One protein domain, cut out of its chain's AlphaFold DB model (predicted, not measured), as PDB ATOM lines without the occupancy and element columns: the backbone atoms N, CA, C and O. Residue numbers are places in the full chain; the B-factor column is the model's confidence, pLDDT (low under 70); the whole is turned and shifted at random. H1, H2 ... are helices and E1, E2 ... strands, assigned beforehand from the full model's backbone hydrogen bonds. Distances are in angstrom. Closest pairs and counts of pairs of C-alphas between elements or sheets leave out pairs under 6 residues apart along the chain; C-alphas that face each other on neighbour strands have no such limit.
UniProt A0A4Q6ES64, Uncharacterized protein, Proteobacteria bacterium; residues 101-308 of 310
ATOM      1  N   ASN A 101     -25.423 -31.537  26.770       92.00
ATOM      2  CA  ASN A 101     -24.309 -31.849  27.664       92.00
ATOM      3  C   ASN A 101     -23.094 -32.449  26.923       92.00
ATOM      4  O   ASN A 101     -21.946 -32.160  27.255       92.00
ATOM      5  N   GLU A 102     -23.318 -33.282  25.901       90.25
ATOM      6  CA  GLU A 102     -22.222 -33.801  25.070       90.25
ATOM      7  C   GLU A 102     -21.580 -32.698  24.224       90.25
ATOM      8  O   GLU A 102     -20.355 -32.666  24.108       90.25
ATOM      9  N   VAL A 103     -22.386 -31.798  23.654       89.25
ATOM     10  CA  VAL A 103     -21.902 -30.643  22.887       89.25
ATOM     11  C   VAL A 103     -21.036 -29.745  23.768       89.25
ATOM     12  O   VAL A 103     -19.904 -29.453  23.381       89.25
ATOM     13  N   ASP A 104     -21.505 -29.391  24.962       93.06
ATOM     14  CA  ASP A 104     -20.771 -28.546  25.907       93.06
ATOM     15  C   ASP A 104     -19.457 -29.196  26.338       93.06
ATOM     16  O   ASP A 104     -18.389 -28.595  26.207       93.06
ATOM     17  N   LYS A 105     -19.499 -30.469  26.749       93.12
ATOM     18  CA  LYS A 105     -18.298 -31.216  27.147       93.12
ATOM     19  C   LYS A 105     -17.264 -31.262  26.027       93.12
ATOM     20  O   LYS A 105     -16.074 -31.072  26.267       93.12
ATOM     21  N   LEU A 106     -17.702 -31.527  24.801       91.12
ATOM     22  CA  LEU A 106     -16.812 -31.567  23.651       91.12
ATOM     23  C   LEU A 106     -16.296 -30.168  23.270       91.12
ATOM     24  O   LEU A 106     -15.201 -30.070  22.736       91.12
ATOM     25  N   ASN A 107     -17.066 -29.097  23.482       94.31
ATOM     26  CA  ASN A 107     -16.607 -27.722  23.247       94.31
ATOM     27  C   ASN A 107     -15.533 -27.324  24.263       94.31
ATOM     28  O   ASN A 107     -14.490 -26.808  23.866       94.31
ATOM     29  N   GLU A 108     -15.742 -27.642  25.543       96.81
ATOM     30  CA  GLU A 108     -14.760 -27.406  26.603       96.81
ATOM     31  C   GLU A 108     -13.459 -28.176  26.376       96.81
ATOM     32  O   GLU A 108     -12.376 -27.616  26.546       96.81
ATOM     33  N   LEU A 109     -13.544 -29.432  25.926       95.12
ATOM     34  CA  LEU A 109     -12.363 -30.204  25.535       95.12
ATOM     35  C   LEU A 109     -11.605 -29.522  24.387       95.12
ATOM     36  O   LEU A 109     -10.406 -29.297  24.517       95.12
ATOM     37  N   THR A 110     -12.288 -29.123  23.310       93.69
ATOM     38  CA  THR A 110     -11.639 -28.452  22.171       93.69
ATOM     39  C   THR A 110     -11.033 -27.092  22.550       93.69
ATOM     40  O   THR A 110      -9.966 -26.727  22.053       93.69
ATOM     41  N   LEU A 111     -11.696 -26.313  23.414       96.00
ATOM     42  CA  LEU A 111     -11.163 -25.045  23.926       96.00
ATOM     43  C   LEU A 111      -9.892 -25.279  24.742       96.00
ATOM     44  O   LEU A 111      -8.884 -24.613  24.507       96.00
ATOM     45  N   LYS A 112      -9.918 -26.268  25.637       96.00
ATOM     46  CA  LYS A 112      -8.756 -26.650  26.434       96.00
ATOM     47  C   LYS A 112      -7.598 -27.147  25.565       96.00
ATOM     48  O   LYS A 112      -6.472 -26.710  25.754       96.00
ATOM     49  N   GLU A 113      -7.867 -27.984  24.564       95.50
ATOM     50  CA  GLU A 113      -6.853 -28.435  23.600       95.50
ATOM     51  C   GLU A 113      -6.174 -27.262  22.880       95.50
ATOM     52  O   GLU A 113      -4.957 -27.275  22.678       95.50
ATOM     53  N   LEU A 114      -6.942 -26.235  22.499       95.50
ATOM     54  CA  LEU A 114      -6.398 -25.018  21.902       95.50
ATOM     55  C   LEU A 114      -5.498 -24.267  22.896       95.50
ATOM     56  O   LEU A 114      -4.397 -23.853  22.528       95.50
ATOM     57  N   GLU A 115      -5.949 -24.077  24.134       96.38
ATOM     58  CA  GLU A 115      -5.207 -23.385  25.198       96.38
ATOM     59  C   GLU A 115      -3.880 -24.079  25.519       96.38
ATOM     60  O   GLU A 115      -2.827 -23.428  25.511       96.38
ATOM     61  N   ASP A 116      -3.930 -25.404  25.651       96.00
ATOM     62  CA  ASP A 116      -2.803 -26.284  25.965       96.00
ATOM     63  C   ASP A 116      -1.791 -26.409  24.808       96.00
ATOM     64  O   ASP A 116      -0.708 -26.976  24.987       96.00
ATOM     65  N   LEU A 117      -2.084 -25.862  23.616       93.94
ATOM     66  CA  LEU A 117      -1.096 -25.816  22.537       93.94
ATOM     67  C   LEU A 117       0.177 -25.097  23.011       93.94
ATOM     68  O   LEU A 117       0.099 -23.976  23.520       93.94
ATOM     69  N   PRO A 118       1.365 -25.680  22.782       93.88
ATOM     70  CA  PRO A 118       2.608 -25.057  23.199       93.88
ATOM     71  C   PRO A 118       2.846 -23.764  22.415       93.88
ATOM     72  O   PRO A 118       2.578 -23.686  21.209       93.88
ATOM     73  N   VAL A 119       3.427 -22.765  23.083       93.69
ATOM     74  CA  VAL A 119       3.952 -21.580  22.398       93.69
ATOM     75  C   VAL A 119       5.009 -22.045  21.401       93.69
ATOM     76  O   VAL A 119       5.945 -22.774  21.744       93.69
ATOM     77  N   ALA A 120       4.835 -21.659  20.140       90.75
ATOM     78  CA  ALA A 120       5.756 -22.051  19.090       90.75
ATOM     79  C   ALA A 120       7.173 -21.561  19.419       90.75
ATOM     80  O   ALA A 120       7.369 -20.447  19.908       90.75
ATOM     81  N   ARG A 121       8.177 -22.387  19.118       90.19
ATOM     82  CA  ARG A 121       9.573 -21.946  19.174       90.19
ATOM     83  C   ARG A 121       9.805 -20.932  18.062       90.19
ATOM     84  O   ARG A 121       9.416 -21.188  16.920       90.19
ATOM     85  N   ALA A 122      10.441 -19.813  18.390       86.38
ATOM     86  CA  ALA A 122      10.801 -18.810  17.399       86.38
ATOM     87  C   ALA A 122      11.647 -19.454  16.291       86.38
ATOM     88  O   ALA A 122      12.627 -20.151  16.555       86.38
ATOM     89  N   ARG A 123      11.230 -19.255  15.038       88.12
ATOM     90  CA  ARG A 123      11.980 -19.655  13.844       88.12
ATOM     91  C   ARG A 123      12.257 -18.397  13.030       88.12
ATOM     92  O   ARG A 123      11.349 -17.844  12.409       88.12
ATOM     93  N   GLY A 124      13.510 -17.947  13.048       91.62
ATOM     94  CA  GLY A 124      13.925 -16.695  12.413       91.62
ATOM     95  C   GLY A 124      13.443 -15.458  13.176       91.62
ATOM     96  O   GLY A 124      13.292 -15.494  14.392       91.62
ATOM     97  N   SER A 125      13.192 -14.366  12.453       93.31
ATOM     98  CA  SER A 125      12.806 -13.061  13.014       93.31
ATOM     99  C   SER A 125      11.314 -12.915  13.342       93.31
ATOM    100  O   SER A 125      10.868 -11.835  13.729       93.31
ATOM    101  N   ARG A 126      10.511 -13.970  13.157       95.06
ATOM    102  CA  ARG A 126       9.062 -13.913  13.385       95.06
ATOM    103  C   ARG A 126       8.715 -14.069  14.861       95.06
ATOM    104  O   ARG A 126       9.245 -14.949  15.536       95.06
ATOM    105  N   ARG A 127       7.756 -13.268  15.326       96.25
ATOM    106  CA  ARG A 127       7.241 -13.307  16.699       96.25
ATOM    107  C   ARG A 127       6.317 -14.506  16.872       96.25
ATOM    108  O   ARG A 127       5.476 -14.772  16.012       96.25
ATOM    109  N   THR A 128       6.457 -15.232  17.975       96.94
ATOM    110  CA  THR A 128       5.587 -16.376  18.300       96.94
ATOM    111  C   THR A 128       4.470 -16.021  19.275       96.94
ATOM    112  O   THR A 128       3.565 -16.827  19.497       96.94
ATOM    113  N   THR A 129       4.486 -14.798  19.787       97.94
ATOM    114  CA  THR A 129       3.465 -14.197  20.638       97.94
ATOM    115  C   THR A 129       3.270 -12.739  20.221       97.94
ATOM    116  O   THR A 129       4.154 -12.133  19.611       97.94
ATOM    117  N   ALA A 130       2.098 -12.185  20.513       97.75
ATOM    118  CA  ALA A 130       1.789 -10.773  20.326       97.75
ATOM    119  C   ALA A 130       1.478 -10.142  21.685       97.75
ATOM    120  O   ALA A 130       0.629 -10.665  22.406       97.75
ATOM    121  N   ASP A 131       2.117  -9.025  22.016       97.94
ATOM    122  CA  ASP A 131       1.762  -8.187  23.164       97.94
ATOM    123  C   ASP A 131       0.434  -7.447  22.915       97.94
ATOM    124  O   ASP A 131      -0.154  -7.504  21.830       97.94
ATOM    125  N   HIS A 132      -0.080  -6.746  23.928       97.62
ATOM    126  CA  HIS A 132      -1.336  -6.000  23.794       97.62
ATOM    127  C   HIS A 132      -1.295  -4.983  22.639       97.62
ATOM    128  O   HIS A 132      -2.269  -4.846  21.892       97.62
ATOM    129  N   LEU A 133      -0.164  -4.290  22.468       97.81
ATOM    130  CA  LEU A 133       0.005  -3.280  21.431       97.81
ATOM    131  C   LEU A 133      -0.035  -3.898  20.027       97.81
ATOM    132  O   LEU A 133      -0.810  -3.434  19.191       97.81
ATOM    133  N   ALA A 134       0.717  -4.971  19.773       97.56
ATOM    134  CA  ALA A 134       0.719  -5.662  18.487       97.56
ATOM    135  C   ALA A 134      -0.663  -6.232  18.149       97.56
ATOM    136  O   ALA A 134      -1.118  -6.088  17.015       97.56
ATOM    137  N   ARG A 135      -1.370  -6.829  19.123       97.88
ATOM    138  CA  ARG A 135      -2.751  -7.309  18.912       97.88
ATOM    139  C   ARG A 135      -3.681  -6.168  18.496       97.88
ATOM    140  O   ARG A 135      -4.439  -6.317  17.539       97.88
ATOM    141  N   SER A 136      -3.582  -5.030  19.180       98.00
ATOM    142  CA  SER A 136      -4.396  -3.840  18.911       98.00
ATOM    143  C   SER A 136      -4.089  -3.230  17.542       98.00
ATOM    144  O   SER A 136      -5.004  -2.846  16.824       98.00
ATOM    145  N   GLN A 137      -2.818  -3.194  17.136       97.56
ATOM    146  CA  GLN A 137      -2.406  -2.715  15.813       97.56
ATOM    147  C   GLN A 137      -2.932  -3.608  14.682       97.56
ATOM    148  O   GLN A 137      -3.467  -3.094  13.701       97.56
ATOM    149  N   ILE A 138      -2.827  -4.935  14.824       97.00
ATOM    150  CA  ILE A 138      -3.370  -5.883  13.835       97.00
ATOM    151  C   ILE A 138      -4.891  -5.716  13.723       97.00
ATOM    152  O   ILE A 138      -5.435  -5.721  12.620       97.00
ATOM    153  N   PHE A 139      -5.574  -5.564  14.859       97.69
ATOM    154  CA  PHE A 139      -7.020  -5.370  14.905       97.69
ATOM    155  C   PHE A 139      -7.451  -4.050  14.264       97.69
ATOM    156  O   PHE A 139      -8.325  -4.051  13.404       97.69
ATOM    157  N   LYS A 140      -6.782  -2.943  14.589       96.94
ATOM    158  CA  LYS A 140      -7.054  -1.638  13.982       96.94
ATOM    159  C   LYS A 140      -6.891  -1.674  12.458       96.94
ATOM    160  O   LYS A 140      -7.765  -1.213  11.734       96.94
ATOM    161  N   ALA A 141      -5.839  -2.326  11.955       94.81
ATOM    162  CA  ALA A 141      -5.633  -2.506  10.515       94.81
ATOM    163  C   ALA A 141      -6.738  -3.341   9.830       94.81
ATOM    164  O   ALA A 141      -6.924  -3.260   8.615       94.81
ATOM    165  N   LEU A 142      -7.450  -4.180  10.587       94.44
ATOM    166  CA  LEU A 142      -8.618  -4.914  10.105       94.44
ATOM    167  C   LEU A 142      -9.873  -4.031  10.088       94.44
ATOM    168  O   LEU A 142     -10.639  -4.103   9.131       94.44
ATOM    169  N   GLU A 143     -10.072  -3.198  11.111       94.62
ATOM    170  CA  GLU A 143     -11.177  -2.230  11.176       94.62
ATOM    171  C   GLU A 143     -11.079  -1.146  10.102       94.62
ATOM    172  O   GLU A 143     -12.095  -0.714   9.572       94.62
ATOM    173  N   GLU A 144      -9.863  -0.746   9.738       94.31
ATOM    174  CA  GLU A 144      -9.601   0.255   8.699       94.31
ATOM    175  C   GLU A 144      -9.556  -0.353   7.284       94.31
ATOM    176  O   GLU A 144      -9.355   0.356   6.297       94.31
ATOM    177  N   ASN A 145      -9.738  -1.672   7.143       92.56
ATOM    178  CA  ASN A 145      -9.640  -2.331   5.847       92.56
ATOM    179  C   ASN A 145     -10.845  -1.980   4.939       92.56
ATOM    180  O   ASN A 145     -11.990  -2.200   5.341       92.56
ATOM    181  N   PRO A 146     -10.623  -1.552   3.679       90.38
ATOM    182  CA  PRO A 146     -11.685  -1.082   2.774       90.38
ATOM    183  C   PRO A 146     -12.608  -2.193   2.245       90.38
ATOM    184  O   PRO A 146     -13.496  -1.942   1.434       90.38
ATOM    185  N   VAL A 147     -12.369  -3.439   2.648       87.12
ATOM    186  CA  VAL A 147     -13.142  -4.607   2.218       87.12
ATOM    187  C   VAL A 147     -13.608  -5.429   3.423       87.12
ATOM    188  O   VAL A 147     -14.743  -5.894   3.463       87.12
ATOM    189  N   ALA A 148     -12.749  -5.599   4.428       88.88
ATOM    190  CA  ALA A 148     -12.996  -6.434   5.599       88.88
ATOM    191  C   ALA A 148     -13.519  -5.679   6.838       88.88
ATOM    192  O   ALA A 148     -13.828  -6.328   7.839       88.88
ATOM    193  N   SER A 149     -13.630  -4.351   6.813       91.19
ATOM    194  CA  SER A 149     -14.230  -3.615   7.932       91.19
ATOM    195  C   SER A 149     -15.729  -3.911   8.074       91.19
ATOM    196  O   SER A 149     -16.399  -4.340   7.130       91.19
ATOM    197  N   LEU A 150     -16.288  -3.669   9.265       88.56
ATOM    198  CA  LEU A 150     -17.741  -3.763   9.464       88.56
ATOM    199  C   LEU A 150     -18.507  -2.649   8.746       88.56
ATOM    200  O   LEU A 150     -19.656  -2.863   8.374       88.56
ATOM    201  N   CYS A 151     -17.878  -1.496   8.510       88.44
ATOM    202  CA  CYS A 151     -18.482  -0.392   7.762       88.44
ATOM    203  C   CYS A 151     -18.788  -0.781   6.308       88.44
ATOM    204  O   CYS A 151     -19.738  -0.280   5.715       88.44
ATOM    205  N   GLU A 152     -18.032  -1.730   5.755       86.75
ATOM    206  CA  GLU A 152     -18.205  -2.221   4.389       86.75
ATOM    207  C   GLU A 152     -19.166  -3.426   4.303       86.75
ATOM    208  O   GLU A 152     -19.396  -3.964   3.218       86.75
ATOM    209  N   LEU A 153     -19.777  -3.845   5.425       83.38
ATOM    210  CA  LEU A 153     -20.699  -4.990   5.489       83.38
ATOM    211  C   LEU A 153     -21.842  -4.859   4.478       83.38
ATOM    212  O   LEU A 153     -22.072  -5.777   3.698       83.38
ATOM    213  N   HIS A 154     -22.510  -3.705   4.439       84.00
ATOM    214  CA  HIS A 154     -23.636  -3.471   3.528       84.00
ATOM    215  C   HIS A 154     -23.224  -3.553   2.048       84.00
ATOM    216  O   HIS A 154     -24.022  -3.930   1.195       84.00
ATOM    217  N   ARG A 155     -21.974  -3.206   1.724       86.12
ATOM    218  CA  ARG A 155     -21.467  -3.243   0.350       86.12
ATOM    219  C   ARG A 155     -21.189  -4.668  -0.119       86.12
ATOM    220  O   ARG A 155     -21.473  -4.994  -1.269       86.12
ATOM    221  N   TRP A 156     -20.603  -5.492   0.746       82.75
ATOM    222  CA  TRP A 156     -20.086  -6.811   0.368       82.75
ATOM    223  C   TRP A 156     -20.983  -7.983   0.770       82.75
ATOM    224  O   TRP A 156     -20.846  -9.064   0.201       82.75
ATOM    225  N   ASP A 157     -21.890  -7.780   1.722       80.19
ATOM    226  CA  ASP A 157     -22.858  -8.773   2.193       80.19
ATOM    227  C   ASP A 157     -24.221  -8.106   2.487       80.19
ATOM    228  O   ASP A 157     -24.690  -8.107   3.628       80.19
ATOM    229  N   PRO A 158     -24.867  -7.498   1.468       79.38
ATOM    230  CA  PRO A 158     -26.104  -6.726   1.642       79.38
ATOM    231  C   PRO A 158     -27.269  -7.565   2.176       79.38
ATOM    232  O   PRO A 158     -28.206  -7.038   2.769       79.38
ATOM    233  N   THR A 159     -27.225  -8.874   1.952       75.62
ATOM    234  CA  THR A 159     -28.265  -9.827   2.339       75.62
ATOM    235  C   THR A 159     -27.910 -10.608   3.599       75.62
ATOM    236  O   THR A 159     -28.693 -11.456   4.004       75.62
ATOM    237  N   SER A 160     -26.761 -10.344   4.238       69.25
ATOM    238  CA  SER A 160     -26.268 -11.118   5.392       69.25
ATOM    239  C   SER A 160     -26.172 -12.632   5.123       69.25
ATOM    240  O   SER A 160     -26.231 -13.455   6.038       69.25
ATOM    241  N   THR A 161     -26.032 -13.023   3.852       58.75
ATOM    242  CA  THR A 161     -26.178 -14.403   3.365       58.75
ATOM    243  C   THR A 161     -24.833 -15.083   3.150       58.75
ATOM    244  O   THR A 161     -24.642 -15.777   2.161       58.75
ATOM    245  N   VAL A 162     -23.925 -14.989   4.121       56.78
ATOM    246  CA  VAL A 162     -22.763 -15.890   4.242       56.78
ATOM    247  C   VAL A 162     -21.538 -15.499   3.392       56.78
ATOM    248  O   VAL A 162     -21.559 -15.391   2.164       56.78
ATOM    249  N   GLY A 163     -20.397 -15.402   4.085       67.06
ATOM    250  CA  GLY A 163     -19.056 -15.378   3.490       67.06
ATOM    251  C   GLY A 163     -18.162 -14.247   3.989       67.06
ATOM    252  O   GLY A 163     -16.938 -14.404   4.005       67.06
ATOM    253  N   LEU A 164     -18.739 -13.141   4.473       80.75
ATOM    254  CA  LEU A 164     -17.929 -11.996   4.886       80.75
ATOM    255  C   LEU A 164     -17.096 -12.291   6.136       80.75
ATOM    256  O   LEU A 164     -15.940 -11.884   6.204       80.75
ATOM    257  N   CYS A 165     -17.626 -13.058   7.097       88.44
ATOM    258  CA  CYS A 165     -16.859 -13.488   8.273       88.44
ATOM    259  C   CYS A 165     -15.574 -14.229   7.884       88.44
ATOM    260  O   CYS A 165     -14.509 -13.970   8.444       88.44
ATOM    261  N   PHE A 166     -15.644 -15.082   6.859       87.00
ATOM    262  CA  PHE A 166     -14.477 -15.782   6.344       87.00
ATOM    263  C   PHE A 166     -13.477 -14.820   5.695       87.00
ATOM    264  O   PHE A 166     -12.286 -14.867   6.009       87.00
ATOM    265  N   GLY A 167     -13.963 -13.884   4.879       87.56
ATOM    266  CA  GLY A 167     -13.168 -12.785   4.337       87.56
ATOM    267  C   GLY A 167     -12.417 -11.982   5.396       87.56
ATOM    268  O   GLY A 167     -11.202 -11.804   5.299       87.56
ATOM    269  N   ARG A 168     -13.113 -11.571   6.461       91.62
ATOM    270  CA  ARG A 168     -12.516 -10.860   7.603       91.62
ATOM    271  C   ARG A 168     -11.484 -11.706   8.330       91.62
ATOM    272  O   ARG A 168     -10.402 -11.220   8.643       91.62
ATOM    273  N   ALA A 169     -11.763 -12.990   8.541       93.75
ATOM    274  CA  ALA A 169     -10.790 -13.897   9.135       93.75
ATOM    275  C   ALA A 169      -9.537 -14.031   8.248       93.75
ATOM    276  O   ALA A 169      -8.419 -14.072   8.758       93.75
ATOM    277  N   VAL A 170      -9.675 -14.095   6.921       91.12
ATOM    278  CA  VAL A 170      -8.525 -14.081   5.998       91.12
ATOM    279  C   VAL A 170      -7.765 -12.759   6.081       91.12
ATOM    280  O   VAL A 170      -6.539 -12.777   6.162       91.12
ATOM    281  N   ALA A 171      -8.470 -11.633   6.149       92.06
ATOM    282  CA  ALA A 171      -7.842 -10.331   6.302       92.06
ATOM    283  C   ALA A 171      -7.024 -10.226   7.592       92.06
ATOM    284  O   ALA A 171      -5.840  -9.904   7.548       92.06
ATOM    285  N   ALA A 172      -7.615 -10.619   8.720       95.94
ATOM    286  CA  ALA A 172      -6.950 -10.686  10.014       95.94
ATOM    287  C   ALA A 172      -5.709 -11.596   9.986       95.94
ATOM    288  O   ALA A 172      -4.663 -11.251  10.531       95.94
ATOM    289  N   HIS A 173      -5.797 -12.746   9.306       95.44
ATOM    290  CA  HIS A 173      -4.659 -13.648   9.110       95.44
ATOM    291  C   HIS A 173      -3.525 -12.950   8.360       95.44
ATOM    292  O   HIS A 173      -2.368 -13.027   8.778       95.44
ATOM    293  N   ILE A 174      -3.834 -12.297   7.239       93.12
ATOM    294  CA  ILE A 174      -2.829 -11.626   6.411       93.12
ATOM    295  C   ILE A 174      -2.186 -10.476   7.187       93.12
ATOM    296  O   ILE A 174      -0.960 -10.363   7.167       93.12
ATOM    297  N   GLN A 175      -2.971  -9.692   7.931       95.31
ATOM    298  CA  GLN A 175      -2.423  -8.635   8.780       95.31
ATOM    299  C   GLN A 175      -1.514  -9.196   9.879       95.31
ATOM    300  O   GLN A 175      -0.397  -8.714  10.040       95.31
ATOM    301  N   ALA A 176      -1.900 -10.287  10.548       96.31
ATOM    302  CA  ALA A 176      -1.032 -10.940  11.529       96.31
ATOM    303  C   ALA A 176       0.305 -11.400  10.914       96.31
ATOM    304  O   ALA A 176       1.369 -11.178  11.496       96.31
ATOM    305  N   LEU A 177       0.281 -11.992   9.712       94.38
ATOM    306  CA  LEU A 177       1.509 -12.367   9.001       94.38
ATOM    307  C   LEU A 177       2.380 -11.153   8.651       94.38
ATOM    308  O   LEU A 177       3.603 -11.250   8.767       94.38
ATOM    309  N   ARG A 178       1.777 -10.035   8.223       92.62
ATOM    310  CA  ARG A 178       2.484  -8.785   7.888       92.62
ATOM    311  C   ARG A 178       3.112  -8.134   9.115       92.62
ATOM    312  O   ARG A 178       4.229  -7.641   9.021       92.62
ATOM    313  N   SER A 179       2.469  -8.234  10.275       94.94
ATOM    314  CA  SER A 179       3.027  -7.799  11.563       94.94
ATOM    315  C   SER A 179       4.143  -8.711  12.098       94.94
ATOM    316  O   SER A 179       4.634  -8.512  13.210       94.94
ATOM    317  N   GLY A 180       4.574  -9.706  11.314       95.56
ATOM    318  CA  GLY A 180       5.708 -10.565  11.636       95.56
ATOM    319  C   GLY A 180       5.358 -11.772  12.502       95.56
ATOM    320  O   GLY A 180       6.269 -12.401  13.035       95.56
ATOM    321  N   MET A 181       4.076 -12.131  12.638       96.31
ATOM    322  CA  MET A 181       3.692 -13.328  13.386       96.31
ATOM    323  C   MET A 181       4.148 -14.612  12.676       96.31
ATOM    324  O   MET A 181       4.083 -14.764  11.444       96.31
ATOM    325  N   ALA A 182       4.607 -15.573  13.473       95.50
ATOM    326  CA  ALA A 182       4.857 -16.939  13.044       95.50
ATOM    327  C   ALA A 182       3.533 -17.626  12.680       95.50
ATOM    328  O   ALA A 182       2.504 -17.403  13.318       95.50
ATOM    329  N   LYS A 183       3.549 -18.489  11.657       94.12
ATOM    330  CA  LYS A 183       2.335 -19.181  11.182       94.12
ATOM    331  C   LYS A 183       1.757 -20.094  12.263       94.12
ATOM    332  O   LYS A 183       0.554 -20.299  12.331       94.12
ATOM    333  N   GLU A 184       2.615 -20.654  13.100       94.62
ATOM    334  CA  GLU A 184       2.272 -21.555  14.194       94.62
ATOM    335  C   GLU A 184       1.471 -20.843  15.298       94.62
ATOM    336  O   GLU A 184       0.648 -21.479  15.959       94.62
ATOM    337  N   SER A 185       1.658 -19.526  15.417       97.25
ATOM    338  CA  SER A 185       1.018 -18.629  16.387       97.25
ATOM    339  C   SER A 185      -0.261 -17.977  15.864       97.25
ATOM    340  O   SER A 185      -0.768 -17.038  16.476       97.25
ATOM    341  N   ILE A 186      -0.780 -18.471  14.738       97.25
ATOM    342  CA  ILE A 186      -2.047 -18.059  14.138       97.25
ATOM    343  C   ILE A 186      -2.922 -19.309  13.998       97.25
ATOM    344  O   ILE A 186      -2.469 -20.353  13.519       97.25
ATOM    345  N   LYS A 187      -4.195 -19.212  14.375       96.25
ATOM    346  CA  LYS A 187      -5.222 -20.238  14.148       96.25
ATOM    347  C   LYS A 187      -6.445 -19.603  13.511       96.25
ATOM    348  O   LYS A 187      -6.625 -18.390  13.558       96.25
ATOM    349  N   LYS A 188      -7.300 -20.434  12.928       95.88
ATOM    350  CA  LYS A 188      -8.694 -20.050  12.694       95.88
ATOM    351  C   LYS A 188      -9.554 -20.758  13.718       95.88
ATOM    352  O   LYS A 188      -9.333 -21.940  13.963       95.88
ATOM    353  N   VAL A 189     -10.485 -20.027  14.301       96.62
ATOM    354  CA  VAL A 189     -11.460 -20.537  15.260       96.62
ATOM    355  C   VAL A 189     -12.840 -20.430  14.641       96.62
ATOM    356  O   VAL A 189     -13.135 -19.461  13.940       96.62
ATOM    357  N   TRP A 190     -13.651 -21.455  14.847       94.44
ATOM    358  CA  TRP A 190     -14.922 -21.656  14.172       94.44
ATOM    359  C   TRP A 190     -15.995 -21.971  15.200       94.44
ATOM    360  O   TRP A 190     -15.756 -22.735  16.134       94.44
ATOM    361  N   VAL A 191     -17.190 -21.446  14.968       93.25
ATOM    362  CA  VAL A 191     -18.421 -21.892  15.619       93.25
ATOM    363  C   VAL A 191     -19.350 -22.361  14.516       93.25
ATOM    364  O   VAL A 191     -19.693 -21.575  13.641       93.25
ATOM    365  N   VAL A 192     -19.723 -23.636  14.515       90.38
ATOM    366  CA  VAL A 192     -20.626 -24.230  13.517       90.38
ATOM    367  C   VAL A 192     -21.921 -24.607  14.214       90.38
ATOM    368  O   VAL A 192     -21.888 -25.329  15.206       90.38
ATOM    369  N   GLY A 193     -23.058 -24.137  13.711       86.50
ATOM    370  CA  GLY A 193     -24.336 -24.295  14.396       86.50
ATOM    371  C   GLY A 193     -25.347 -23.253  13.946       86.50
ATOM    372  O   GLY A 193     -25.378 -22.893  12.774       86.50
ATOM    373  N   ARG A 194     -26.168 -22.763  14.878       81.31
ATOM    374  CA  ARG A 194     -27.112 -21.662  14.632       81.31
ATOM    375  C   ARG A 194     -26.840 -20.454  15.541       81.31
ATOM    376  O   ARG A 194     -27.772 -19.996  16.207       81.31
ATOM    377  N   PRO A 195     -25.601 -19.921  15.597       78.44
ATOM    378  CA  PRO A 195     -25.362 -18.681  16.322       78.44
ATOM    379  C   PRO A 195     -26.239 -17.569  15.733       78.44
ATOM    380  O   PRO A 195     -26.318 -17.402  14.509       78.44
ATOM    381  N   LYS A 196     -26.908 -16.807  16.602       74.38
ATOM    382  CA  LYS A 196     -27.685 -15.638  16.177       74.38
ATOM    383  C   LYS A 196     -26.822 -14.387  16.203       74.38
ATOM    384  O   LYS A 196     -26.030 -14.172  17.124       74.38
ATOM    385  N   PHE A 197     -27.014 -13.519  15.219       71.94
ATOM    386  CA  PHE A 197     -26.454 -12.176  15.221       71.94
ATOM    387  C   PHE A 197     -27.537 -11.165  14.857       71.94
ATOM    388  O   PHE A 197     -27.968 -11.087  13.710       71.94
ATOM    389  N   GLY A 198     -28.004 -10.410  15.854       75.81
ATOM    390  CA  GLY A 198     -29.209  -9.598  15.695       75.81
ATOM    391  C   GLY A 198     -30.407 -10.487  15.347       75.81
ATOM    392  O   GLY A 198     -30.717 -11.427  16.077       75.81
ATOM    393  N   THR A 199     -31.057 -10.202  14.221       74.44
ATOM    394  CA  THR A 199     -32.177 -10.992  13.682       74.44
ATOM    395  C   THR A 199     -31.737 -12.150  12.787       74.44
ATOM    396  O   THR A 199     -32.551 -13.020  12.482       74.44
ATOM    397  N   GLU A 200     -30.467 -12.186  12.385       73.12
ATOM    398  CA  GLU A 200     -29.955 -13.142  11.407       73.12
ATOM    399  C   GLU A 200     -29.454 -14.428  12.070       73.12
ATOM    400  O   GLU A 200     -28.831 -14.413  13.138       73.12
ATOM    401  N   MET A 201     -29.701 -15.562  11.409       77.25
ATOM    402  CA  MET A 201     -29.148 -16.861  11.796       77.25
ATOM    403  C   MET A 201     -27.996 -17.224  10.872       77.25
ATOM    404  O   MET A 201     -28.177 -17.361   9.664       77.25
ATOM    405  N   TRP A 202     -26.814 -17.442  11.441       80.38
ATOM    406  CA  TRP A 202     -25.666 -17.915  10.675       80.38
ATOM    407  C   TRP A 202     -25.533 -19.429  10.809       80.38
ATOM    408  O   TRP A 202     -25.813 -19.990  11.861       80.38
ATOM    409  N   SER A 203     -25.092 -20.101   9.742       82.62
ATOM    410  CA  SER A 203     -24.768 -21.542   9.798       82.62
ATOM    411  C   SER A 203     -23.399 -21.804  10.438       82.62
ATOM    412  O   SER A 203     -23.113 -22.899  10.925       82.62
ATOM    413  N   TYR A 204     -22.522 -20.801  10.406       87.56
ATOM    414  CA  TYR A 204     -21.237 -20.807  11.087       87.56
ATOM    415  C   TYR A 204     -20.695 -19.382  11.233       87.56
ATOM    416  O   TYR A 204     -21.102 -18.467  10.517       87.56
ATOM    417  N   HIS A 205     -19.721 -19.215  12.121       92.06
ATOM    418  CA  HIS A 205     -18.891 -18.020  12.225       92.06
ATOM    419  C   HIS A 205     -17.418 -18.401  12.346       92.06
ATOM    420  O   HIS A 205     -17.087 -19.480  12.837       92.06
ATOM    421  N   VAL A 206     -16.530 -17.526  11.880       93.50
ATOM    422  CA  VAL A 206     -15.084 -17.757  11.894       93.50
ATOM    423  C   VAL A 206     -14.333 -16.480  12.219       93.50
ATOM    424  O   VAL A 206     -14.669 -15.406  11.723       93.50
ATOM    425  N   ALA A 207     -13.275 -16.622  13.012       96.62
ATOM    426  CA  ALA A 207     -12.307 -15.572  13.282       96.62
ATOM    427  C   ALA A 207     -10.878 -16.113  13.169       96.62
ATOM    428  O   ALA A 207     -10.629 -17.322  13.221       96.62
ATOM    429  N   THR A 208      -9.918 -15.206  13.011       97.69
ATOM    430  CA  THR A 208      -8.503 -15.544  13.181       97.69
ATOM    431  C   THR A 208      -8.114 -15.300  14.625       97.69
ATOM    432  O   THR A 208      -8.398 -14.235  15.161       97.69
ATOM    433  N   ALA A 209      -7.451 -16.274  15.239       98.44
ATOM    434  CA  ALA A 209      -6.902 -16.161  16.578       98.44
ATOM    435  C   ALA A 209      -5.371 -16.086  16.538       98.44
ATOM    436  O   ALA A 209      -4.735 -16.787  15.746       98.44
ATOM    437  N   ILE A 210      -4.783 -15.268  17.407       98.31
ATOM    438  CA  ILE A 210      -3.332 -15.124  17.572       98.31
ATOM    439  C   ILE A 210      -2.915 -15.392  19.019       98.31
ATOM    440  O   ILE A 210      -3.673 -15.119  19.947       98.31
ATOM    441  N   ARG A 211      -1.721 -15.957  19.215       98.19
ATOM    442  CA  ARG A 211      -1.194 -16.272  20.554       98.19
ATOM    443  C   ARG A 211      -0.673 -15.001  21.243       98.19
ATOM    444  O   ARG A 211       0.127 -14.276  20.654       98.19
ATOM    445  N   GLY A 212      -1.116 -14.739  22.469       98.38
ATOM    446  CA  GLY A 212      -0.634 -13.670  23.342       98.38
ATOM    447  C   GLY A 212       0.637 -14.051  24.106       98.38
ATOM    448  O   GLY A 212       1.005 -15.224  24.175       98.38
ATOM    449  N   GLU A 213       1.330 -13.059  24.668       97.44
ATOM    450  CA  GLU A 213       2.513 -13.264  25.532       97.44
ATOM    451  C   GLU A 213       2.187 -13.929  26.872       97.44
ATOM    452  O   GLU A 213       3.020 -14.626  27.439       97.44
ATOM    453  N   ASP A 214       0.950 -13.773  27.329       96.94
ATOM    454  CA  ASP A 214       0.366 -14.471  28.476       96.94
ATOM    455  C   ASP A 214       0.034 -15.944  28.186       96.94
ATOM    456  O   ASP A 214      -0.467 -16.662  29.048       96.94
ATOM    457  N   GLY A 215       0.293 -16.411  26.962       96.75
ATOM    458  CA  GLY A 215      -0.027 -17.763  26.533       96.75
ATOM    459  C   GLY A 215      -1.504 -17.977  26.198       96.75
ATOM    460  O   GLY A 215      -1.864 -19.102  25.868       96.75
ATOM    461  N   LEU A 216      -2.351 -16.946  26.214       98.06
ATOM    462  CA  LEU A 216      -3.749 -17.067  25.801       98.06
ATOM    463  C   LEU A 216      -3.896 -16.924  24.281       98.06
ATOM    464  O   LEU A 216      -3.017 -16.413  23.585       98.06
ATOM    465  N   TRP A 217      -5.020 -17.386  23.734       98.56
ATOM    466  CA  TRP A 217      -5.385 -17.124  22.340       98.56
ATOM    467  C   TRP A 217      -6.383 -15.979  22.265       98.56
ATOM    468  O   TRP A 217      -7.402 -16.005  22.951       98.56
ATOM    469  N   TYR A 218      -6.125 -15.025  21.375       98.75
ATOM    470  CA  TYR A 218      -6.964 -13.855  21.152       98.75
ATOM    471  C   TYR A 218      -7.594 -13.886  19.767       98.75
ATOM    472  O   TYR A 218      -6.873 -13.892  18.771       98.75
ATOM    473  N   ALA A 219      -8.923 -13.884  19.702       98.50
ATOM    474  CA  ALA A 219      -9.675 -13.744  18.468       98.50
ATOM    475  C   ALA A 219      -9.667 -12.283  17.988       98.50
ATOM    476  O   ALA A 219      -9.903 -11.346  18.751       98.50
ATOM    477  N   LEU A 220      -9.406 -12.104  16.694       98.06
ATOM    478  CA  LEU A 220      -9.424 -10.827  15.993       98.06
ATOM    479  C   LEU A 220     -10.697 -10.755  15.152       98.06
ATOM    480  O   LEU A 220     -10.718 -11.167  13.989       98.06
ATOM    481  N   ASP A 221     -11.769 -10.278  15.772       96.44
ATOM    482  CA  ASP A 221     -13.083 -10.168  15.151       96.44
ATOM    483  C   ASP A 221     -13.683  -8.785  15.430       96.44
ATOM    484  O   ASP A 221     -14.061  -8.515  16.573       96.44
ATOM    485  N   PRO A 222     -13.797  -7.910  14.412       94.50
ATOM    486  CA  PRO A 222     -14.332  -6.559  14.568       94.50
ATOM    487  C   PRO A 222     -15.710  -6.506  15.229       94.50
ATOM    488  O   PRO A 222     -16.059  -5.502  15.838       94.50
ATOM    489  N   LYS A 223     -16.485  -7.602  15.175       90.62
ATOM    490  CA  LYS A 223     -17.775  -7.723  15.870       90.62
ATOM    491  C   LYS A 223     -17.680  -7.420  17.371       90.62
ATOM    492  O   LYS A 223     -18.654  -6.950  17.949       90.62
ATOM    493  N   PHE A 224     -16.536  -7.693  17.993       94.00
ATOM    494  CA  PHE A 224     -16.317  -7.495  19.426       94.00
ATOM    495  C   PHE A 224     -15.705  -6.125  19.762       94.00
ATOM    496  O   PHE A 224     -15.497  -5.829  20.937       94.00
ATOM    497  N   GLY A 225     -15.385  -5.292  18.761       95.81
ATOM    498  CA  GLY A 225     -14.809  -3.948  18.933       95.81
ATOM    499  C   GLY A 225     -13.393  -3.900  19.526       95.81
ATOM    500  O   GLY A 225     -12.807  -2.829  19.639       95.81
ATOM    501  N   LYS A 226     -12.830  -5.045  19.923       97.75
ATOM    502  CA  LYS A 226     -11.452  -5.201  20.399       97.75
ATOM    503  C   LYS A 226     -10.997  -6.657  20.264       97.75
ATOM    504  O   LYS A 226     -11.844  -7.551  20.176       97.75
ATOM    505  N   PRO A 227      -9.681  -6.934  20.320       98.38
ATOM    506  CA  PRO A 227      -9.194  -8.284  20.568       98.38
ATOM    507  C   PRO A 227      -9.755  -8.824  21.888       98.38
ATOM    508  O   PRO A 227      -9.621  -8.186  22.934       98.38
ATOM    509  N   VAL A 228     -10.344 -10.011  21.840       98.44
ATOM    510  CA  VAL A 228     -10.868 -10.737  23.007       98.44
ATOM    511  C   VAL A 228     -10.254 -12.128  23.046       98.44
ATOM    512  O   VAL A 228      -9.790 -12.628  22.019       98.44
ATOM    513  N   THR A 229     -10.213 -12.770  24.208       98.69
ATOM    514  CA  THR A 229      -9.770 -14.167  24.288       98.69
ATOM    515  C   THR A 229     -10.708 -15.069  23.481       98.69
ATOM    516  O   THR A 229     -11.877 -14.749  23.262       98.69
ATOM    517  N   VAL A 230     -10.223 -16.223  23.023       98.38
ATOM    518  CA  VAL A 230     -11.060 -17.172  22.272       98.38
ATOM    519  C   VAL A 230     -12.240 -17.679  23.111       98.38
ATOM    520  O   VAL A 230     -13.308 -17.905  22.549       98.38
ATOM    521  N   ARG A 231     -12.091 -17.796  24.440       97.88
ATOM    522  CA  ARG A 231     -13.207 -18.127  25.340       97.88
ATOM    523  C   ARG A 231     -14.267 -17.033  25.368       97.88
ATOM    524  O   ARG A 231     -15.436 -17.342  25.176       97.88
ATOM    525  N   GLU A 232     -13.869 -15.775  25.554       97.88
ATOM    526  CA  GLU A 232     -14.797 -14.634  25.514       97.88
ATOM    527  C   GLU A 232     -15.489 -14.526  24.149       97.88
ATOM    528  O   GLU A 232     -16.701 -14.331  24.076       97.88
ATOM    529  N   TRP A 233     -14.734 -14.715  23.064       97.12
ATOM    530  CA  TRP A 233     -15.264 -14.739  21.702       97.12
ATOM    531  C   TRP A 233     -16.302 -15.848  21.509       97.12
ATOM    532  O   TRP A 233     -17.384 -15.598  20.987       97.12
ATOM    533  N   TYR A 234     -15.989 -17.069  21.945       96.12
ATOM    534  CA  TYR A 234     -16.894 -18.209  21.851       96.12
ATOM    535  C   TYR A 234     -18.164 -17.980  22.679       96.12
ATOM    536  O   TYR A 234     -19.261 -18.076  22.132       96.12
ATOM    537  N   ALA A 235     -18.014 -17.589  23.947       95.25
ATOM    538  CA  ALA A 235     -19.130 -17.319  24.848       95.25
ATOM    539  C   ALA A 235     -20.081 -16.258  24.274       95.25
ATOM    540  O   ALA A 235     -21.288 -16.483  24.222       95.25
ATOM    541  N   GLY A 236     -19.544 -15.154  23.742       93.38
ATOM    542  CA  GLY A 236     -20.354 -14.097  23.127       93.38
ATOM    543  C   GLY A 236     -21.074 -14.509  21.835       93.38
ATOM    544  O   GLY A 236     -22.005 -13.831  21.406       93.38
ATOM    545  N   LEU A 237     -20.671 -15.608  21.186       91.25
ATOM    546  CA  LEU A 237     -21.383 -16.168  20.028       91.25
ATOM    547  C   LEU A 237     -22.442 -17.192  20.417       91.25
ATOM    548  O   LEU A 237     -23.409 -17.364  19.676       91.25
ATOM    549  N   THR A 238     -22.245 -17.897  21.528       90.19
ATOM    550  CA  THR A 238     -23.166 -18.937  21.991       90.19
ATOM    551  C   THR A 238     -24.214 -18.422  22.959       90.19
ATOM    552  O   THR A 238     -25.272 -19.029  23.054       90.19
ATOM    553  N   GLU A 239     -23.992 -17.285  23.620       88.44
ATOM    554  CA  GLU A 239     -25.025 -16.621  24.429       88.44
ATOM    555  C   GLU A 239     -26.281 -16.304  23.597       88.44
ATOM    556  O   GLU A 239     -27.406 -16.361  24.089       88.44
ATOM    557  N   SER A 240     -26.103 -16.048  22.298       78.06
ATOM    558  CA  SER A 240     -27.192 -15.833  21.348       78.06
ATOM    559  C   SER A 240     -27.640 -17.106  20.611       78.06
ATOM    560  O   SER A 240     -28.582 -17.052  19.812       78.06
ATOM    561  N   ASP A 241     -27.007 -18.260  20.847       80.62
ATOM    562  CA  ASP A 241     -27.423 -19.532  20.254       80.62
ATOM    563  C   ASP A 241     -28.691 -20.033  20.950       80.62
ATOM    564  O   ASP A 241     -28.657 -20.656  22.006       80.62
ATOM    565  N   GLY A 242     -29.838 -19.808  20.310       75.88
ATOM    566  CA  GLY A 242     -31.128 -20.274  20.823       75.88
ATOM    567  C   GLY A 242     -31.269 -21.799  20.903       75.88
ATOM    568  O   GLY A 242     -32.304 -22.271  21.367       75.88
ATOM    569  N   THR A 243     -30.292 -22.570  20.413       83.12
ATOM    570  CA  THR A 243     -30.318 -24.038  20.424       83.12
ATOM    571  C   THR A 243     -29.319 -24.674  21.382       83.12
ATOM    572  O   THR A 243     -29.545 -25.815  21.767       83.12
ATOM    573  N   GLY A 244     -28.227 -23.990  21.737       85.31
ATOM    574  CA  GLY A 244     -27.108 -24.572  22.492       85.31
ATOM    575  C   GLY A 244     -26.391 -25.728  21.778       85.31
ATOM    576  O   GLY A 244     -25.645 -26.476  22.401       85.31
ATOM    577  N   LEU A 245     -26.629 -25.923  20.476       88.75
ATOM    578  CA  LEU A 245     -26.061 -27.031  19.695       88.75
ATOM    579  C   LEU A 245     -24.842 -26.611  18.868       88.75
ATOM    580  O   LEU A 245     -24.335 -27.401  18.067       88.75
ATOM    581  N   SER A 246     -24.368 -25.376  19.026       91.00
ATOM    582  CA  SER A 246     -23.183 -24.903  18.320       91.00
ATOM    583  C   SER A 246     -21.911 -25.624  18.772       91.00
ATOM    584  O   SER A 246     -21.663 -25.858  19.952       91.00
ATOM    585  N   ARG A 247     -21.070 -25.972  17.800       92.19
ATOM    586  CA  ARG A 247     -19.805 -26.681  17.982       92.19
ATOM    587  C   ARG A 247     -18.626 -25.754  17.714       92.19
ATOM    588  O   ARG A 247     -18.557 -25.125  16.658       92.19
ATOM    589  N   PHE A 248     -17.684 -25.718  18.646       94.06
ATOM    590  CA  PHE A 248     -16.412 -25.028  18.527       94.06
ATOM    591  C   PHE A 248     -15.369 -25.915  17.843       94.06
ATOM    592  O   PHE A 248     -15.220 -27.098  18.166       94.06
ATOM    593  N   TYR A 249     -14.610 -25.317  16.929       94.06
ATOM    594  CA  TYR A 249     -13.453 -25.938  16.295       94.06
ATOM    595  C   TYR A 249     -12.323 -24.928  16.149       94.06
ATOM    596  O   TYR A 249     -12.552 -23.727  16.012       94.06
ATOM    597  N   TYR A 250     -11.091 -25.417  16.057       94.56
ATOM    598  CA  TYR A 250      -9.970 -24.619  15.583       94.56
ATOM    599  C   TYR A 250      -9.186 -25.371  14.512       94.56
ATOM    600  O   TYR A 250      -9.160 -26.599  14.458       94.56
ATOM    601  N   THR A 251      -8.538 -24.627  13.623       92.25
ATOM    602  CA  THR A 251      -7.764 -25.192  12.520       92.25
ATOM    603  C   THR A 251      -6.427 -24.492  12.346       92.25
ATOM    604  O   THR A 251      -6.192 -23.374  12.820       92.25
ATOM    605  N   LYS A 252      -5.542 -25.133  11.572       89.19
ATOM    606  CA  LYS A 252      -4.377 -24.460  10.989       89.19
ATOM    607  C   LYS A 252      -4.824 -23.221  10.201       89.19
ATOM    608  O   LYS A 252      -5.906 -23.228   9.607       89.19
ATOM    609  N   PRO A 253      -3.999 -22.169  10.163       79.25
ATOM    610  CA  PRO A 253      -4.444 -20.871   9.686       79.25
ATOM    611  C   PRO A 253      -4.593 -20.820   8.156       79.25
ATOM    612  O   PRO A 253      -5.299 -19.953   7.658       79.25
ATOM    613  N   GLN A 254      -3.988 -21.753   7.407       76.38
ATOM    614  CA  GLN A 254      -4.145 -21.871   5.949       76.38
ATOM    615  C   GLN A 254      -5.487 -22.488   5.525       76.38
ATOM    616  O   GLN A 254      -5.763 -22.575   4.332       76.38
ATOM    617  N   ARG A 255      -6.302 -22.973   6.469       73.69
ATOM    618  CA  ARG A 255      -7.597 -23.581   6.143       73.69
ATOM    619  C   ARG A 255      -8.606 -22.505   5.754       73.69
ATOM    620  O   ARG A 255      -8.718 -21.494   6.435       73.69
ATOM    621  N   ILE A 256      -9.331 -22.738   4.669       63.56
ATOM    622  CA  ILE A 256     -10.325 -21.806   4.122       63.56
ATOM    623  C   ILE A 256     -11.742 -22.179   4.602       63.56
ATOM    624  O   ILE A 256     -12.589 -21.313   4.770       63.56
ATOM    625  N   VAL A 257     -11.955 -23.434   5.008       57.44
ATOM    626  CA  VAL A 257     -13.243 -23.950   5.501       57.44
ATOM    627  C   VAL A 257     -13.085 -24.889   6.704       57.44
ATOM    628  O   VAL A 257     -12.006 -25.468   6.902       57.44
ATOM    629  N   PRO A 258     -14.165 -25.109   7.487       47.16
ATOM    630  CA  PRO A 258     -14.181 -26.080   8.582       47.16
ATOM    631  C   PRO A 258     -14.053 -27.543   8.122       47.16
ATOM    632  O   PRO A 258     -13.748 -28.410   8.937       47.16
ATOM    633  N   SER A 259     -14.276 -27.847   6.834       44.44
ATOM    634  CA  SER A 259     -14.401 -29.218   6.295       44.44
ATOM    635  C   SER A 259     -13.173 -30.109   6.473       44.44
ATOM    636  O   SER A 259     -13.259 -31.325   6.308       44.44
ATOM    637  N   ALA A 260     -12.025 -29.520   6.800       41.41
ATOM    638  CA  ALA A 260     -10.743 -30.203   6.811       41.41
ATOM    639  C   ALA A 260     -10.086 -30.268   8.203       41.41
ATOM    640  O   ALA A 260      -8.852 -30.332   8.302       41.41
ATOM    641  N   VAL A 261     -10.901 -30.241   9.266       41.12
ATOM    642  CA  VAL A 261     -10.516 -30.671  10.622       41.12
ATOM    643  C   VAL A 261     -10.235 -32.184  10.581       41.12
ATOM    644  O   VAL A 261     -11.169 -32.964  10.362       41.12
ATOM    645  N   PRO A 262      -8.979 -32.643  10.769       37.25
ATOM    646  CA  PRO A 262      -8.704 -34.062  10.986       37.25
ATOM    647  C   PRO A 262      -9.463 -34.497  12.246       37.25
ATOM    648  O   PRO A 262      -9.293 -33.880  13.293       37.25
ATOM    649  N   GLY A 263     -10.355 -35.480  12.114       41.38
ATOM    650  CA  GLY A 263     -11.276 -35.912  13.176       41.38
ATOM    651  C   GLY A 263     -12.766 -35.716  12.863       41.38
ATOM    652  O   GLY A 263     -13.588 -36.451  13.398       41.38
ATOM    653  N   ILE A 264     -13.134 -34.820  11.934       44.44
ATOM    654  CA  ILE A 264     -14.501 -34.781  11.362       44.44
ATOM    655  C   ILE A 264     -14.613 -35.720  10.145       44.44
ATOM    656  O   ILE A 264     -15.703 -36.158   9.776       44.44
ATOM    657  N   ALA A 265     -13.486 -36.071   9.520       39.84
ATOM    658  CA  ALA A 265     -13.489 -36.732   8.222       39.84
ATOM    659  C   ALA A 265     -12.286 -37.658   7.991       39.84
ATOM    660  O   ALA A 265     -11.520 -37.409   7.075       39.84
ATOM    661  N   GLU A 266     -12.159 -38.748   8.752       32.97
ATOM    662  CA  GLU A 266     -11.530 -39.992   8.267       32.97
ATOM    663  C   GLU A 266     -12.299 -41.188   8.864       32.97
ATOM    664  O   GLU A 266     -11.888 -41.781   9.851       32.97
ATOM    665  N   GLY A 267     -13.497 -41.479   8.330       31.89
ATOM    666  CA  GLY A 267     -14.258 -42.694   8.687       31.89
ATOM    667  C   GLY A 267     -15.786 -42.569   8.744       31.89
ATOM    668  O   GLY A 267     -16.473 -43.582   8.672       31.89
ATOM    669  N   SER A 268     -16.350 -41.358   8.829       35.12
ATOM    670  CA  SER A 268     -17.811 -41.171   8.888       35.12
ATOM    671  C   SER A 268     -18.417 -40.852   7.509       35.12
ATOM    672  O   SER A 268     -17.955 -39.905   6.861       35.12
ATOM    673  N   PRO A 269     -19.486 -41.548   7.062       38.91
ATOM    674  CA  PRO A 269     -20.212 -41.217   5.828       38.91
ATOM    675  C   PRO A 269     -20.860 -39.815   5.834       38.91
ATOM    676  O   PRO A 269     -21.183 -39.292   4.770       38.91
ATOM    677  N   VAL A 270     -20.978 -39.160   6.998       39.84
ATOM    678  CA  VAL A 270     -21.380 -37.742   7.127       39.84
ATOM    679  C   VAL A 270     -20.242 -36.799   6.712       39.84
ATOM    680  O   VAL A 270     -20.476 -35.780   6.062       39.84
ATOM    681  N   GLY A 271     -18.993 -37.153   7.035       38.09
ATOM    682  CA  GLY A 271     -17.814 -36.326   6.769       38.09
ATOM    683  C   GLY A 271     -17.517 -36.160   5.278       38.09
ATOM    684  O   GLY A 271     -17.099 -35.086   4.856       38.09
ATOM    685  N   SER A 272     -17.795 -37.171   4.449       41.22
ATOM    686  CA  SER A 272     -17.567 -37.102   2.997       41.22
ATOM    687  C   SER A 272     -18.576 -36.205   2.266       41.22
ATOM    688  O   SER A 272     -18.207 -35.511   1.318       41.22
ATOM    689  N   HIS A 273     -19.832 -36.158   2.726       40.47
ATOM    690  CA  HIS A 273     -20.879 -35.306   2.149       40.47
ATOM    691  C   HIS A 273     -20.722 -33.834   2.554       40.47
ATOM    692  O   HIS A 273     -20.868 -32.939   1.720       40.47
ATOM    693  N   VAL A 274     -20.377 -33.588   3.824       43.34
ATOM    694  CA  VAL A 274     -20.059 -32.252   4.347       43.34
ATOM    695  C   VAL A 274     -18.797 -31.702   3.678       43.34
ATOM    696  O   VAL A 274     -18.789 -30.549   3.263       43.34
ATOM    697  N   LYS A 275     -17.774 -32.545   3.476       47.59
ATOM    698  CA  LYS A 275     -16.562 -32.187   2.732       47.59
ATOM    699  C   LYS A 275     -16.871 -31.745   1.302       47.59
ATOM    700  O   LYS A 275     -16.485 -30.648   0.937       47.59
ATOM    701  N   LYS A 276     -17.651 -32.519   0.537       49.16
ATOM    702  CA  LYS A 276     -17.999 -32.160  -0.850       49.16
ATOM    703  C   LYS A 276     -18.767 -30.832  -0.952       49.16
ATOM    704  O   LYS A 276     -18.381 -29.979  -1.736       49.16
ATOM    705  N   LYS A 277     -19.804 -30.622  -0.127       49.28
ATOM    706  CA  LYS A 277     -20.563 -29.351  -0.121       49.28
ATOM    707  C   LYS A 277     -19.714 -28.148   0.301       49.28
ATOM    708  O   LYS A 277     -19.948 -27.046  -0.178       49.28
ATOM    709  N   LEU A 278     -18.759 -28.344   1.209       46.56
ATOM    710  CA  LEU A 278     -17.864 -27.279   1.662       46.56
ATOM    711  C   LEU A 278     -16.729 -27.000   0.663       46.56
ATOM    712  O   LEU A 278     -16.341 -25.848   0.528       46.56
ATOM    713  N   ASP A 279     -16.250 -28.009  -0.068       50.19
ATOM    714  CA  ASP A 279     -15.284 -27.840  -1.165       50.19
ATOM    715  C   ASP A 279     -15.929 -27.103  -2.366       50.19
ATOM    716  O   ASP A 279     -15.286 -26.284  -3.025       50.19
ATOM    717  N   ASP A 280     -17.221 -27.334  -2.622       52.78
ATOM    718  CA  ASP A 280     -17.993 -26.567  -3.610       52.78
ATOM    719  C   ASP A 280     -18.182 -25.099  -3.154       52.78
ATOM    720  O   ASP A 280     -18.009 -24.174  -3.953       52.78
ATOM    721  N   LEU A 281     -18.431 -24.872  -1.853       50.41
ATOM    722  CA  LEU A 281     -18.471 -23.532  -1.245       50.41
ATOM    723  C   LEU A 281     -17.112 -22.814  -1.299       50.41
ATOM    724  O   LEU A 281     -17.094 -21.596  -1.460       50.41
ATOM    725  N   ASP A 282     -15.988 -23.532  -1.197       55.38
ATOM    726  CA  ASP A 282     -14.634 -22.973  -1.344       55.38
ATOM    727  C   ASP A 282     -14.434 -22.364  -2.735       55.38
ATOM    728  O   ASP A 282     -13.957 -21.233  -2.869       55.38
ATOM    729  N   ARG A 283     -14.819 -23.101  -3.783       57.22
ATOM    730  CA  ARG A 283     -14.681 -22.632  -5.166       57.22
ATOM    731  C   ARG A 283     -15.577 -21.424  -5.423       57.22
ATOM    732  O   ARG A 283     -15.107 -20.426  -5.963       57.22
ATOM    733  N   GLU A 284     -16.826 -21.480  -4.969       58.91
ATOM    734  CA  GLU A 284     -17.768 -20.372  -5.126       58.91
ATOM    735  C   GLU A 284     -17.332 -19.133  -4.330       58.91
ATOM    736  O   GLU A 284     -17.357 -18.022  -4.858       58.91
ATOM    737  N   ALA A 285     -16.868 -19.299  -3.086       57.25
ATOM    738  CA  ALA A 285     -16.405 -18.197  -2.245       57.25
ATOM    739  C   ALA A 285     -15.179 -17.494  -2.842       57.25
ATOM    740  O   ALA A 285     -15.166 -16.266  -2.908       57.25
ATOM    741  N   ILE A 286     -14.181 -18.246  -3.322       60.56
ATOM    742  CA  ILE A 286     -12.973 -17.686  -3.957       60.56
ATOM    743  C   ILE A 286     -13.321 -16.906  -5.234       60.56
ATOM    744  O   ILE A 286     -12.654 -15.922  -5.566       60.56
ATOM    745  N   GLU A 287     -14.375 -17.306  -5.943       62.88
ATOM    746  CA  GLU A 287     -14.807 -16.643  -7.171       62.88
ATOM    747  C   GLU A 287     -15.623 -15.363  -6.933       62.88
ATOM    748  O   GLU A 287     -15.754 -14.562  -7.869       62.88
ATOM    749  N   LYS A 288     -16.097 -15.104  -5.702       72.00
ATOM    750  CA  LYS A 288     -16.887 -13.903  -5.382       72.00
ATOM    751  C   LYS A 288     -16.076 -12.611  -5.607       72.00
ATOM    752  O   LYS A 288     -14.907 -12.541  -5.214       72.00
ATOM    753  N   PRO A 289     -16.697 -11.539  -6.148       77.38
ATOM    754  CA  PRO A 289     -16.055 -10.231  -6.333       77.38
ATOM    755  C   PRO A 289     -15.370  -9.699  -5.071       77.38
ATOM    756  O   PRO A 289     -14.266  -9.169  -5.147       77.38
ATOM    757  N   PHE A 290     -15.982  -9.937  -3.908       76.31
ATOM    758  CA  PHE A 290     -15.413  -9.628  -2.600       76.31
ATOM    759  C   PHE A 290     -13.994 -10.192  -2.417       76.31
ATOM    760  O   PHE A 290     -13.081  -9.455  -2.057       76.31
ATOM    761  N   PHE A 291     -13.777 -11.483  -2.696       74.38
ATOM    762  CA  PHE A 291     -12.468 -12.112  -2.506       74.38
ATOM    763  C   PHE A 291     -11.425 -11.555  -3.471       74.38
ATOM    764  O   PHE A 291     -10.267 -11.378  -3.094       74.38
ATOM    765  N   ARG A 292     -11.827 -11.231  -4.703       80.44
ATOM    766  CA  ARG A 292     -10.929 -10.611  -5.684       80.44
ATOM    767  C   ARG A 292     -10.483  -9.226  -5.232       80.44
ATOM    768  O   ARG A 292      -9.284  -8.956  -5.259       80.44
ATOM    769  N   GLU A 293     -11.414  -8.388  -4.782       83.00
ATOM    770  CA  GLU A 293     -11.106  -7.039  -4.292       83.00
ATOM    771  C   GLU A 293     -10.316  -7.073  -2.983       83.00
ATOM    772  O   GLU A 293      -9.345  -6.338  -2.842       83.00
ATOM    773  N   LEU A 294     -10.619  -8.010  -2.081       77.31
ATOM    774  CA  LEU A 294      -9.826  -8.243  -0.875       77.31
ATOM    775  C   LEU A 294      -8.373  -8.624  -1.215       77.31
ATOM    776  O   LEU A 294      -7.413  -8.091  -0.664       77.31
ATOM    777  N   MET A 295      -8.179  -9.550  -2.155       81.06
ATOM    778  CA  MET A 295      -6.834  -9.948  -2.574       81.06
ATOM    779  C   MET A 295      -6.112  -8.836  -3.337       81.06
ATOM    780  O   MET A 295      -4.887  -8.731  -3.253       81.06
ATOM    781  N   LYS A 296      -6.845  -8.000  -4.074       85.81
ATOM    782  CA  LYS A 296      -6.304  -6.810  -4.729       85.81
ATOM    783  C   LYS A 296      -5.849  -5.776  -3.702       85.81
ATOM    784  O   LYS A 296      -4.699  -5.354  -3.797       85.81
ATOM    785  N   SER A 297      -6.664  -5.470  -2.688       81.38
ATOM    786  CA  SER A 297      -6.287  -4.531  -1.629       81.38
ATOM    787  C   SER A 297      -5.012  -4.991  -0.923       81.38
ATOM    788  O   SER A 297      -4.111  -4.191  -0.712       81.38
ATOM    789  N   PHE A 298      -4.852  -6.297  -0.664       77.25
ATOM    790  CA  PHE A 298      -3.602  -6.820  -0.095       77.25
ATOM    791  C   PHE A 298      -2.384  -6.681  -1.005       77.25
ATOM    792  O   PHE A 298      -1.274  -6.487  -0.510       77.25
ATOM    793  N   ARG A 299      -2.552  -6.792  -2.325       82.25
ATOM    794  CA  ARG A 299      -1.447  -6.586  -3.273       82.25
ATOM    795  C   ARG A 299      -1.037  -5.120  -3.340       82.25
ATOM    796  O   ARG A 299       0.154  -4.846  -3.418       82.25
ATOM    797  N   GLU A 300      -1.998  -4.202  -3.325       84.50
ATOM    798  CA  GLU A 300      -1.745  -2.756  -3.323       84.50
ATOM    799  C   GLU A 300      -1.026  -2.329  -2.044       84.50
ATOM    800  O   GLU A 300       0.025  -1.698  -2.094       84.50
ATOM    801  N   ASP A 301      -1.524  -2.799  -0.910       73.62
ATOM    802  CA  ASP A 301      -0.898  -2.660   0.397       73.62
ATOM    803  C   ASP A 301       0.540  -3.199   0.438       73.62
ATOM    804  O   ASP A 301       1.441  -2.561   0.984       73.62
ATOM    805  N   ALA A 302       0.770  -4.393  -0.119       71.19
ATOM    806  CA  ALA A 302       2.106  -4.971  -0.191       71.19
ATOM    807  C   ALA A 302       3.029  -4.115  -1.068       71.19
ATOM    808  O   ALA A 302       4.174  -3.886  -0.689       71.19
ATOM    809  N   ARG A 303       2.534  -3.614  -2.207       76.56
ATOM    810  CA  ARG A 303       3.301  -2.714  -3.078       76.56
ATOM    811  C   ARG A 303       3.727  -1.453  -2.338       76.56
ATOM    812  O   ARG A 303       4.913  -1.172  -2.381       76.56
ATOM    813  N   ARG A 304       2.820  -0.783  -1.615       76.19
ATOM    814  CA  ARG A 304       3.140   0.417  -0.814       76.19
ATOM    815  C   ARG A 304       4.254   0.159   0.202       76.19
ATOM    816  O   ARG A 304       5.225   0.905   0.267       76.19
ATOM    817  N   ILE A 305       4.176  -0.963   0.929       68.75
ATOM    818  CA  ILE A 305       5.228  -1.350   1.884       68.75
ATOM    819  C   ILE A 305       6.584  -1.537   1.192       68.75
ATOM    820  O   ILE A 305       7.603  -1.103   1.722       68.75
ATOM    821  N   PHE A 306       6.620  -2.207   0.036       70.81
ATOM    822  CA  PHE A 306       7.879  -2.484  -0.662       70.81
ATOM    823  C   PHE A 306       8.390  -1.310  -1.513       70.81
ATOM    824  O   PHE A 306       9.584  -1.276  -1.799       70.81
ATOM    825  N   SER A 307       7.535  -0.361  -1.907       81.38
ATOM    826  CA  SER A 307       7.928   0.864  -2.617       81.38
ATOM    827  C   SER A 307       8.427   1.967  -1.678       81.38
ATOM    828  O   SER A 307       9.074   2.900  -2.145       81.38
ATOM    829  N   GLY A 308       8.167   1.859  -0.369       68.19
ATOM    830  CA  GLY A 308       8.487   2.911   0.603       68.19
ATOM    831  C   GLY A 308       7.550   4.121   0.516       68.19
ATOM    832  O   GLY A 308       7.845   5.163   1.097       68.19
TER     833      GLY A 308
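What this domain is: This is residues 101 to 308 of the 310 residues of an uncharacterized protein of Proteobacteria bacterium (UniProt A0A4Q6ES64). A strongly twisted sheet of four strands is the core, with H4 covering one face and H5 the other, while H1 runs along edge strand E4. H2 packs on H4 and on the E3 edge of the sheet; H6 and H7 make a corner off the sheet, with residues 290 to 294 of H7 packing on H4 and H6 reaching away from it. The printed part has 208 residues, with seven named helices and four named strands in the order H1 H2 H3 H4 E1 E2 E3 H5 E4 H6 H7. The sheet's order is E3 E2 E1 E4, antiparallel throughout, and the class is mixed, helices and strands. The whole is compact, with a radius of gyration of the C-alphas of 16.8 A and spans of 53 by 39 by 32 A.

Where its parts are: H1, residues 101 to 115, begins at C-alpha 101 (-24.309, -31.849, 27.664) and is 21.0 A long. H2 holds residues 132 to 143, H3 residues 153 to 156, and H4 residues 164 to 178, 20.9 A long. E1 is residues 186 to 192, 19.6 A; E2 is residues 204 to 211, 22.6 A; E3 is residues 217 to 220. H5 holds residues 230 to 238, and E4 residues 247 to 251. H6, residues 269 to 287, is 28.3 A long, and H7, residues 289 to 307, is 26.7 A long and ends at C-alpha 307 (7.928, 0.864, -2.617).

How they stand to each other: E1, E2 and E3 form a meander, each strand the antiparallel neighbour of the one before. N 189 and O 207 are 2.9 A apart between E1 and E2, N 218 and O 210 2.8 A between E3 and E2, and N 190 and O 249 2.8 A between E1 and E4. There are three layers, helices on both faces of the sheet: H2 and H4 on one, H5 on the other. H4 runs along E2 at a height over the sheet of 8.4 A; their closest C-alphas, Ala 169 and Ala 207, are 4.7 A apart. H5 lies over E1 at a height of 7.9 A, and H1 over E4 at 8.2 A. Residues 138 to 142 of H2 touch H4, the closest C-alphas being Ile 138 and Gln 175, 5.8 A. H7 touches H4 at a shallow tilt of 15 degrees, with C-alphas Gly 167 and Phe 291 closest, 6.9 A. H6 and H7 are close but not clearly touching, at a steep tilt of 61 degrees; their closest C-alphas, Ala 285 and Phe 291, are 7.3 A apart. H3 is not on the sheet; it is close to but not clearly touching H4, with C-alphas Trp 156 and Leu 164 7.2 A apart. Every O i to N i+4 pair is within hydrogen-bond range in H1, H2, H4, H5 and H7, and 14 of 15 in H6; H3 is too short for such a pair.

The domain as a whole: The C-alphas of Asn 101 and Ser 307, the two farthest apart, are 55.0 A apart. The printed part has no cut. The links H1 to H2, E1 to E2 and E4 to H6 are long. The mean pLDDT of the printed part is 82.7, with residues 160 to 163, 256 to 287, 305 and 308 under 70.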